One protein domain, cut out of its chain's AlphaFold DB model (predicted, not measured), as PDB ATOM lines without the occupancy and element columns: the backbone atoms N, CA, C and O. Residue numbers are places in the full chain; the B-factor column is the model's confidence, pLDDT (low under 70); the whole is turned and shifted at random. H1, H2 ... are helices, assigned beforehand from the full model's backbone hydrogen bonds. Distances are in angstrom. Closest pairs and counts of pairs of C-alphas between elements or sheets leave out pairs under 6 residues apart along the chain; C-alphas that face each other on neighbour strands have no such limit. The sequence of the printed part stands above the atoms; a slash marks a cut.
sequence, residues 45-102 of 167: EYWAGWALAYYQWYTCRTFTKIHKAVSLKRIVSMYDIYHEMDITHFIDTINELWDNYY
ATOM      1  N   GLU A  45     149.533 115.436 162.855       94.75
ATOM      2  CA  GLU A  45     150.236 114.176 162.614       94.75
ATOM      3  C   GLU A  45     149.305 112.967 162.709       94.75
ATOM      4  O   GLU A  45     149.368 112.082 161.851       94.75
ATOM      5  N   TYR A  46     148.428 112.925 163.719       92.12
ATOM      6  CA  TYR A  46     147.446 111.851 163.848       92.12
ATOM      7  C   TYR A  46     146.500 111.843 162.648       92.12
ATOM      8  O   TYR A  46     146.295 110.798 162.024       92.12
ATOM      9  N   TRP A  47     145.933 113.005 162.304       94.50
ATOM     10  CA  TRP A  47     145.025 113.125 161.167       94.50
ATOM     11  C   TRP A  47     145.723 112.734 159.865       94.50
ATOM     12  O   TRP A  47     145.173 111.940 159.105       94.50
ATOM     13  N   ALA A  48     146.954 113.201 159.641       96.00
ATOM     14  CA  ALA A  48     147.730 112.839 158.461       96.00
ATOM     15  C   ALA A  48     147.965 111.326 158.372       96.00
ATOM     16  O   ALA A  48     147.830 110.749 157.293       96.00
ATOM     17  N   GLY A  49     148.280 110.670 159.494       94.69
ATOM     18  CA  GLY A  49     148.430 109.216 159.561       94.69
ATOM     19  C   GLY A  49     147.132 108.478 159.233       94.69
ATOM     20  O   GLY A  49     147.132 107.569 158.402       94.69
ATOM     21  N   TRP A  50     146.017 108.901 159.835       95.19
ATOM     22  CA  TRP A  50     144.696 108.328 159.578       95.19
ATOM     23  C   TRP A  50     144.252 108.522 158.121       95.19
ATOM     24  O   TRP A  50     143.881 107.552 157.460       95.19
ATOM     25  N   ALA A  51     144.347 109.743 157.590       96.44
ATOM     26  CA  ALA A  51     143.948 110.078 156.226       96.44
ATOM     27  C   ALA A  51     144.805 109.334 155.192       96.44
ATOM     28  O   ALA A  51     144.289 108.783 154.219       96.44
ATOM     29  N   LEU A  52     146.118 109.240 155.431       96.62
ATOM     30  CA  LEU A  52     147.033 108.472 154.592       96.62
ATOM     31  C   LEU A  52     146.708 106.971 154.612       96.62
ATOM     32  O   LEU A  52     146.696 106.342 153.553       96.62
ATOM     33  N   ALA A  53     146.427 106.393 155.782       96.38
ATOM     34  CA  ALA A  53     146.028 104.990 155.900       96.38
ATOM     35  C   ALA A  53     144.692 104.718 155.191       96.38
ATOM     36  O   ALA A  53     144.578 103.746 154.444       96.38
ATOM     37  N   TYR A  54     143.713 105.612 155.356       97.25
ATOM     38  CA  TYR A  54     142.440 105.538 154.646       97.25
ATOM     39  C   TYR A  54     142.653 105.567 153.129       97.25
ATOM     40  O   TYR A  54     142.151 104.708 152.409       97.25
ATOM     41  N   TYR A  55     143.447 106.517 152.631       97.25
ATOM     42  CA  TYR A  55     143.731 106.656 151.205       97.25
ATOM     43  C   TYR A  55     144.469 105.441 150.623       97.25
ATOM     44  O   TYR A  55     144.146 104.978 149.523       97.25
ATOM     45  N   GLN A  56     145.433 104.893 151.367       96.50
ATOM     46  CA  GLN A  56     146.134 103.653 151.033       96.50
ATOM     47  C   GLN A  56     145.138 102.501 150.863       96.50
ATOM     48  O   GLN A  56     145.160 101.834 149.828       96.50
ATOM     49  N   TRP A  57     144.245 102.301 151.835       95.75
ATOM     50  CA  TRP A  57     143.222 101.255 151.791       95.75
ATOM     51  C   TRP A  57     142.253 101.456 150.620       95.75
ATOM     52  O   TRP A  57     142.061 100.545 149.815       95.75
ATOM     53  N   TYR A  58     141.730 102.673 150.462       94.00
ATOM     54  CA  TYR A  58     140.768 103.034 149.420       94.00
ATOM     55  C   TYR A  58     141.308 102.810 148.000       94.00
ATOM     56  O   TYR A  58     140.603 102.315 147.124       94.00
ATOM     57  N   THR A  59     142.576 103.152 147.759       92.94
ATOM     58  CA  THR A  59     143.189 103.055 146.422       92.94
ATOM     59  C   THR A  59     143.989 101.777 146.198       92.94
ATOM     60  O   THR A  59     144.433 101.526 145.075       92.94
ATOM     61  N   CYS A  60     144.227 100.993 147.253       93.94
ATOM     62  CA  CYS A  60     145.199  99.897 147.293       93.94
ATOM     63  C   CYS A  60     146.633 100.317 146.925       93.94
ATOM     64  O   CYS A  60     147.483  99.457 146.669       93.94
ATOM     65  N   ARG A  61     146.933 101.623 146.894       93.94
ATOM     66  CA  ARG A  61     148.266 102.110 146.545       93.94
ATOM     67  C   ARG A  61     149.235 101.848 147.673       93.94
ATOM     68  O   ARG A  61     148.887 102.004 148.833       93.94
ATOM     69  N   THR A  62     150.466 101.450 147.365       93.25
ATOM     70  CA  THR A  62     151.476 101.257 148.426       93.25
ATOM     71  C   THR A  62     151.892 102.601 149.031       93.25
ATOM     72  O   THR A  62     152.068 103.567 148.284       93.25
ATOM     73  N   PHE A  63     152.163 102.654 150.341       94.56
ATOM     74  CA  PHE A  63     152.696 103.863 150.991       94.56
ATOM     75  C   PHE A  63     153.941 104.400 150.278       94.56
ATOM     76  O   PHE A  63     154.065 105.599 150.066       94.56
ATOM     77  N   THR A  64     154.831 103.517 149.811       94.06
ATOM     78  CA  THR A  64     156.026 103.912 149.056       94.06
ATOM     79  C   THR A  64     155.691 104.673 147.774       94.06
ATOM     80  O   THR A  64     156.362 105.654 147.463       94.06
ATOM     81  N   LYS A  65     154.680 104.244 147.006       94.06
ATOM     82  CA  LYS A  65     154.264 104.973 145.797       94.06
ATOM     83  C   LYS A  65     153.559 106.281 146.147       94.06
ATOM     84  O   LYS A  65     153.830 107.289 145.505       94.06
ATOM     85  N   ILE A  66     152.709 106.278 147.175       96.19
ATOM     86  CA  ILE A  66     152.019 107.491 147.631       96.19
ATOM     87  C   ILE A  66     153.052 108.541 148.051       96.19
ATOM     88  O   ILE A  66     153.013 109.661 147.555       96.19
ATOM     89  N   HIS A  67     154.049 108.158 148.852       95.25
ATOM     90  CA  HIS A  67     155.101 109.060 149.322       95.25
ATOM     91  C   HIS A  67     156.025 109.600 148.230       95.25
ATOM     92  O   HIS A  67     156.600 110.673 148.401       95.25
ATOM     93  N   LYS A  68     156.163 108.887 147.104       95.19
ATOM     94  CA  LYS A  68     156.869 109.417 145.930       95.19
ATOM     95  C   LYS A  68     156.108 110.573 145.288       95.19
ATOM     96  O   LYS A  68     156.745 111.524 144.851       95.19
ATOM     97  N   ALA A  69     154.779 110.490 145.247       96.12
ATOM     98  CA  ALA A  69     153.930 111.537 144.692       96.12
ATOM     99  C   ALA A  69     153.689 112.690 145.681       96.12
ATOM    100  O   ALA A  69     153.704 113.852 145.283       96.12
ATOM    101  N   VAL A  70     153.483 112.383 146.966       96.69
ATOM    102  CA  VAL A  70     153.137 113.360 148.008       96.69
ATOM    103  C   VAL A  70     153.888 113.051 149.302       96.69
ATOM    104  O   VAL A  70     153.698 112.005 149.923       96.69
ATOM    105  N   SER A  71     154.745 113.972 149.745       96.62
ATOM    106  CA  SER A  71     155.516 113.791 150.979       96.62
ATOM    107  C   SER A  71     154.623 113.827 152.225       96.62
ATOM    108  O   SER A  71     153.615 114.531 152.254       96.62
ATOM    109  N   LEU A  72     155.022 113.129 153.297       94.94
ATOM    110  CA  LEU A  72     154.276 113.160 154.563       94.94
ATOM    111  C   LEU A  72     154.141 114.588 155.112       94.94
ATOM    112  O   LEU A  72     153.068 114.972 155.549       94.94
ATOM    113  N   LYS A  73     155.196 115.407 155.004       97.31
ATOM    114  CA  LYS A  73     155.150 116.827 155.389       97.31
ATOM    115  C   LYS A  73     154.055 117.591 154.637       97.31
ATOM    116  O   LYS A  73     153.382 118.432 155.224       97.31
ATOM    117  N   ARG A  74     153.865 117.297 153.344       97.38
ATOM    118  CA  ARG A  74     152.797 117.910 152.546       97.38
ATOM    119  C   ARG A  74     151.421 117.448 153.017       97.38
ATOM    120  O   ARG A  74     150.531 118.282 153.109       97.38
ATOM    121  N   ILE A  75     151.272 116.168 153.353       97.25
ATOM    122  CA  ILE A  75     150.030 115.635 153.925       97.25
ATOM    123  C   ILE A  75     149.731 116.316 155.264       97.25
ATOM    124  O   ILE A  75     148.639 116.824 155.428       97.25
ATOM    125  N   VAL A  76     150.695 116.441 156.181       97.62
ATOM    126  CA  VAL A  76     150.484 117.152 157.460       97.62
ATOM    127  C   VAL A  76     150.045 118.603 157.231       97.62
ATOM    128  O   VAL A  76     149.112 119.064 157.874       97.62
ATOM    129  N   SER A  77     150.630 119.304 156.249       97.31
ATOM    130  CA  SER A  77     150.218 120.680 155.913       97.31
ATOM    131  C   SER A  77     148.807 120.810 155.323       97.31
ATOM    132  O   SER A  77     148.345 121.924 155.103       97.31
ATOM    133  N   MET A  78     148.136 119.696 155.017       96.56
ATOM    134  CA  MET A  78     146.739 119.687 154.579       96.56
ATOM    135  C   MET A  78     145.763 119.675 155.761       96.56
ATOM    136  O   MET A  78     144.570 119.830 155.534       96.56
ATOM    137  N   TYR A  79     146.237 119.520 157.000       95.81
ATOM    138  CA  TYR A  79     145.368 119.435 158.172       95.81
ATOM    139  C   TYR A  79     144.370 120.595 158.234       95.81
ATOM    140  O   TYR A  79     143.174 120.356 158.100       95.81
ATOM    141  N   ASP A  80     144.856 121.838 158.298       92.00
ATOM    142  CA  ASP A  80     144.033 123.043 158.501       92.00
ATOM    143  C   ASP A  80     142.888 123.199 157.489       92.00
ATOM    144  O   ASP A  80     141.872 123.812 157.790       92.00
ATOM    145  N   ILE A  81     143.043 122.639 156.285       94.31
ATOM    146  CA  ILE A  81     142.053 122.746 155.210       94.31
ATOM    147  C   ILE A  81     141.093 121.556 155.223       94.31
ATOM    148  O   ILE A  81     139.894 121.736 155.049       94.31
ATOM    149  N   TYR A  82     141.605 120.334 155.385       95.38
ATOM    150  CA  TYR A  82     140.846 119.122 155.067       95.38
ATOM    151  C   TYR A  82     140.322 118.367 156.293       95.38
ATOM    152  O   TYR A  82     139.484 117.486 156.119       95.38
ATOM    153  N   HIS A  83     140.802 118.645 157.510       93.12
ATOM    154  CA  HIS A  83     140.471 117.812 158.675       93.12
ATOM    155  C   HIS A  83     139.005 117.882 159.121       93.12
ATOM    156  O   HIS A  83     138.490 116.893 159.640       93.12
ATOM    157  N   GLU A  84     138.337 119.005 158.864       88.88
ATOM    158  CA  GLU A  84     136.902 119.191 159.118       88.88
ATOM    159  C   GLU A  84     136.031 118.830 157.904       88.88
ATOM    160  O   GLU A  84     134.807 118.755 158.006       88.88
ATOM    161  N   MET A  85     136.644 118.620 156.735       92.38
ATOM    162  CA  MET A  85     135.935 118.290 155.502       92.38
ATOM    163  C   MET A  85     135.645 116.791 155.407       92.38
ATOM    164  O   MET A  85     136.311 115.953 156.019       92.38
ATOM    165  N   ASP A  86     134.695 116.431 154.541       94.62
ATOM    166  CA  ASP A  86     134.535 115.039 154.134       94.62
ATOM    167  C   ASP A  86     135.831 114.521 153.486       94.62
ATOM    168  O   ASP A  86     136.411 115.177 152.610       94.62
ATOM    169  N   ILE A  87     136.257 113.321 153.897       94.00
ATOM    170  CA  ILE A  87     137.509 112.678 153.475       94.00
ATOM    171  C   ILE A  87     137.660 112.586 151.948       94.00
ATOM    172  O   ILE A  87     138.784 112.561 151.446       94.00
ATOM    173  N   THR A  88     136.560 112.582 151.192       96.31
ATOM    174  CA  THR A  88     136.568 112.610 149.720       96.31
ATOM    175  C   THR A  88     137.348 113.791 149.143       96.31
ATOM    176  O   THR A  88     138.110 113.594 148.201       96.31
ATOM    177  N   HIS A  89     137.296 114.979 149.754       97.62
ATOM    178  CA  HIS A  89     138.043 116.150 149.276       97.62
ATOM    179  C   HIS A  89     139.560 115.946 149.368       97.62
ATOM    180  O   HIS A  89     140.318 116.323 148.467       97.62
ATOM    181  N   PHE A  90     140.014 115.308 150.451       97.31
ATOM    182  CA  PHE A  90     141.409 114.906 150.596       97.31
ATOM    183  C   PHE A  90     141.785 113.853 149.544       97.31
ATOM    184  O   PHE A  90     142.825 113.975 148.899       97.31
ATOM    185  N   ILE A  91     140.928 112.849 149.324       97.44
ATOM    186  CA  ILE A  91     141.147 111.798 148.316       97.44
ATOM    187  C   ILE A  91     141.311 112.402 146.919       97.44
ATOM    188  O   ILE A  91     142.257 112.039 146.216       97.44
ATOM    189  N   ASP A  92     140.432 113.322 146.527       97.31
ATOM    190  CA  ASP A  92     140.464 113.974 145.216       97.31
ATOM    191  C   ASP A  92     141.747 114.785 145.037       97.31
ATOM    192  O   ASP A  92     142.472 114.600 144.057       97.31
ATOM    193  N   THR A  93     142.122 115.566 146.048       97.75
ATOM    194  CA  THR A  93     143.371 116.342 146.039       97.75
ATOM    195  C   THR A  93     144.605 115.442 145.907       97.75
ATOM    196  O   THR A  93     145.506 115.710 145.107       97.75
ATOM    197  N   ILE A  94     144.678 114.345 146.669       97.38
ATOM    198  CA  ILE A  94     145.808 113.411 146.572       97.38
ATOM    199  C   ILE A  94     145.801 112.685 145.217       97.38
ATOM    200  O   ILE A  94     146.873 112.425 144.665       97.38
ATOM    201  N   ASN A  95     144.631 112.392 144.639       95.88
ATOM    202  CA  ASN A  95     144.523 111.823 143.295       95.88
ATOM    203  C   ASN A  95     145.051 112.775 142.218       95.88
ATOM    204  O   ASN A  95     145.786 112.327 141.339       95.88
ATOM    205  N   GLU A  96     144.759 114.071 142.307       96.25
ATOM    206  CA  GLU A  96     145.317 115.071 141.392       96.25
ATOM    207  C   GLU A  96     146.844 115.140 141.491       96.25
ATOM    208  O   GLU A  96     147.548 115.104 140.478       96.25
ATOM    209  N   LEU A  97     147.389 115.185 142.712       96.94
ATOM    210  CA  LEU A  97     148.839 115.180 142.926       96.94
ATOM    211  C   LEU A  97     149.490 113.900 142.391       96.94
ATOM    212  O   LEU A  97     150.545 113.952 141.754       96.94
ATOM    213  N   TRP A  98     148.844 112.755 142.605       95.62
ATOM    214  CA  TRP A  98     149.282 111.479 142.055       95.62
ATOM    215  C   TRP A  98     149.305 111.492 140.527       95.62
ATOM    216  O   TRP A  98     150.288 111.051 139.931       95.62
ATOM    217  N   ASP A  99     148.252 111.989 139.886       93.25
ATOM    218  CA  ASP A  99     148.129 112.024 138.428       93.25
ATOM    219  C   ASP A  99     149.142 112.984 137.793       93.25
ATOM    220  O   ASP A  99     149.730 112.669 136.755       93.25
ATOM    221  N   ASN A 100     149.427 114.099 138.469       94.75
ATOM    222  CA  ASN A 100     150.461 115.052 138.077       94.75
ATOM    223  C   ASN A 100     151.877 114.471 138.185       94.75
ATOM    224  O   ASN A 100     152.727 114.751 137.333       94.75
ATOM    225  N   TYR A 101     152.137 113.651 139.208       95.62
ATOM    226  CA  TYR A 101     153.417 112.966 139.378       95.62
ATOM    227  C   TYR A 101     153.573 111.801 138.385       95.62
ATOM    228  O   TYR A 101     154.559 111.715 137.650       95.62
ATOM    229  N   TYR A 102     152.572 110.923 138.306       93.38
ATOM    230  CA  TYR A 102     152.525 109.775 137.400       93.38
ATOM    231  C   TYR A 102     151.798 110.124 136.096       93.38
ATOM    232  O   TYR A 102     150.740 109.577 135.787       93.38
TER     233      TYR A 102
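What this domain is: This is residues 45 to 102 of the 167 residues of the protein "Helix-turn-helix" of Roseburia sp. CAG:18 (UniProt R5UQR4). Two 15-residue helices, H1 and H5, are set crosswise, with the first residues of H5, 87 to 91, beside residues 51 to 55 of H1, and three short helices, H2, H3 and H4, follow one another in an arc that leads from the end of H1 round to the beginning of H5. In this arc H2 packs on the last part of H5, H3 packs on H1, and H4 sits at a corner near both long helices. The printed part has 58 residues with five named helices, in the order H1, H2, H3, H4, H5, and no named strand; the class is all helix. The whole is compact and rounded, with a radius of gyration of the C-alphas of 10.2 A and spans of 28 by 20 by 18 A.

Where its parts are: H1, residues 45 to 59, begins at C-alpha 45 at (150.236, 114.176, 162.614) and measures 20.9 A from first to last C-alpha. H2 holds residues 63 to 69 and measures 10.0 A, with C-alpha 63 at (152.696, 103.863, 150.991). H3, residues 72 to 76, and H4, residues 79 to 82, measure 6.2 A and 5.5 A. H5, residues 87 to 101, measures 21.3 A and ends at C-alpha 101 at (153.417, 112.966, 139.378).

How they stand to each other: H1 and H3 touch, and their closest C-alphas, those of Ala 48 and Val 76, are 5.2 A apart. H1 and H2 are close but not clearly touching, with the closest C-alphas, those of Gln 56 and Phe 63, 6.6 A apart; their lines are about perpendicular at 83 degrees. H1, with residues 51 to 55 alone, only just touches H5, with 3 pairs of C-alphas within 8 A; the closest are those of Tyr 55 and Ile 91, 6.4 A apart. The lines of H1 and H5 are only just about perpendicular, at 72 degrees. H2 touches residues 97 to 101 of H5 alone, with the closest C-alphas, those of Ala 69 and Trp 98, 5.3 A apart, at a steep tilt of 64 degrees, the same way. H4 is close to H5 but not clearly touching, with the closest C-alphas, those of Tyr 82 and Phe 90, 6.2 A apart. H3 and H5 are apart. In H1, H2, H3 and H5 every O i to N i+4 pair is within hydrogen-bond range; H4, with four residues, is too short for such a pair.

The domain as a whole: The two C-alphas farthest apart, those of Glu 84 and Tyr 102, are 28.4 A apart. The printed part has no cut, and the four links between the helices are tight. The mean pLDDT of the printed part is 95.4, and no printed residue is under 70.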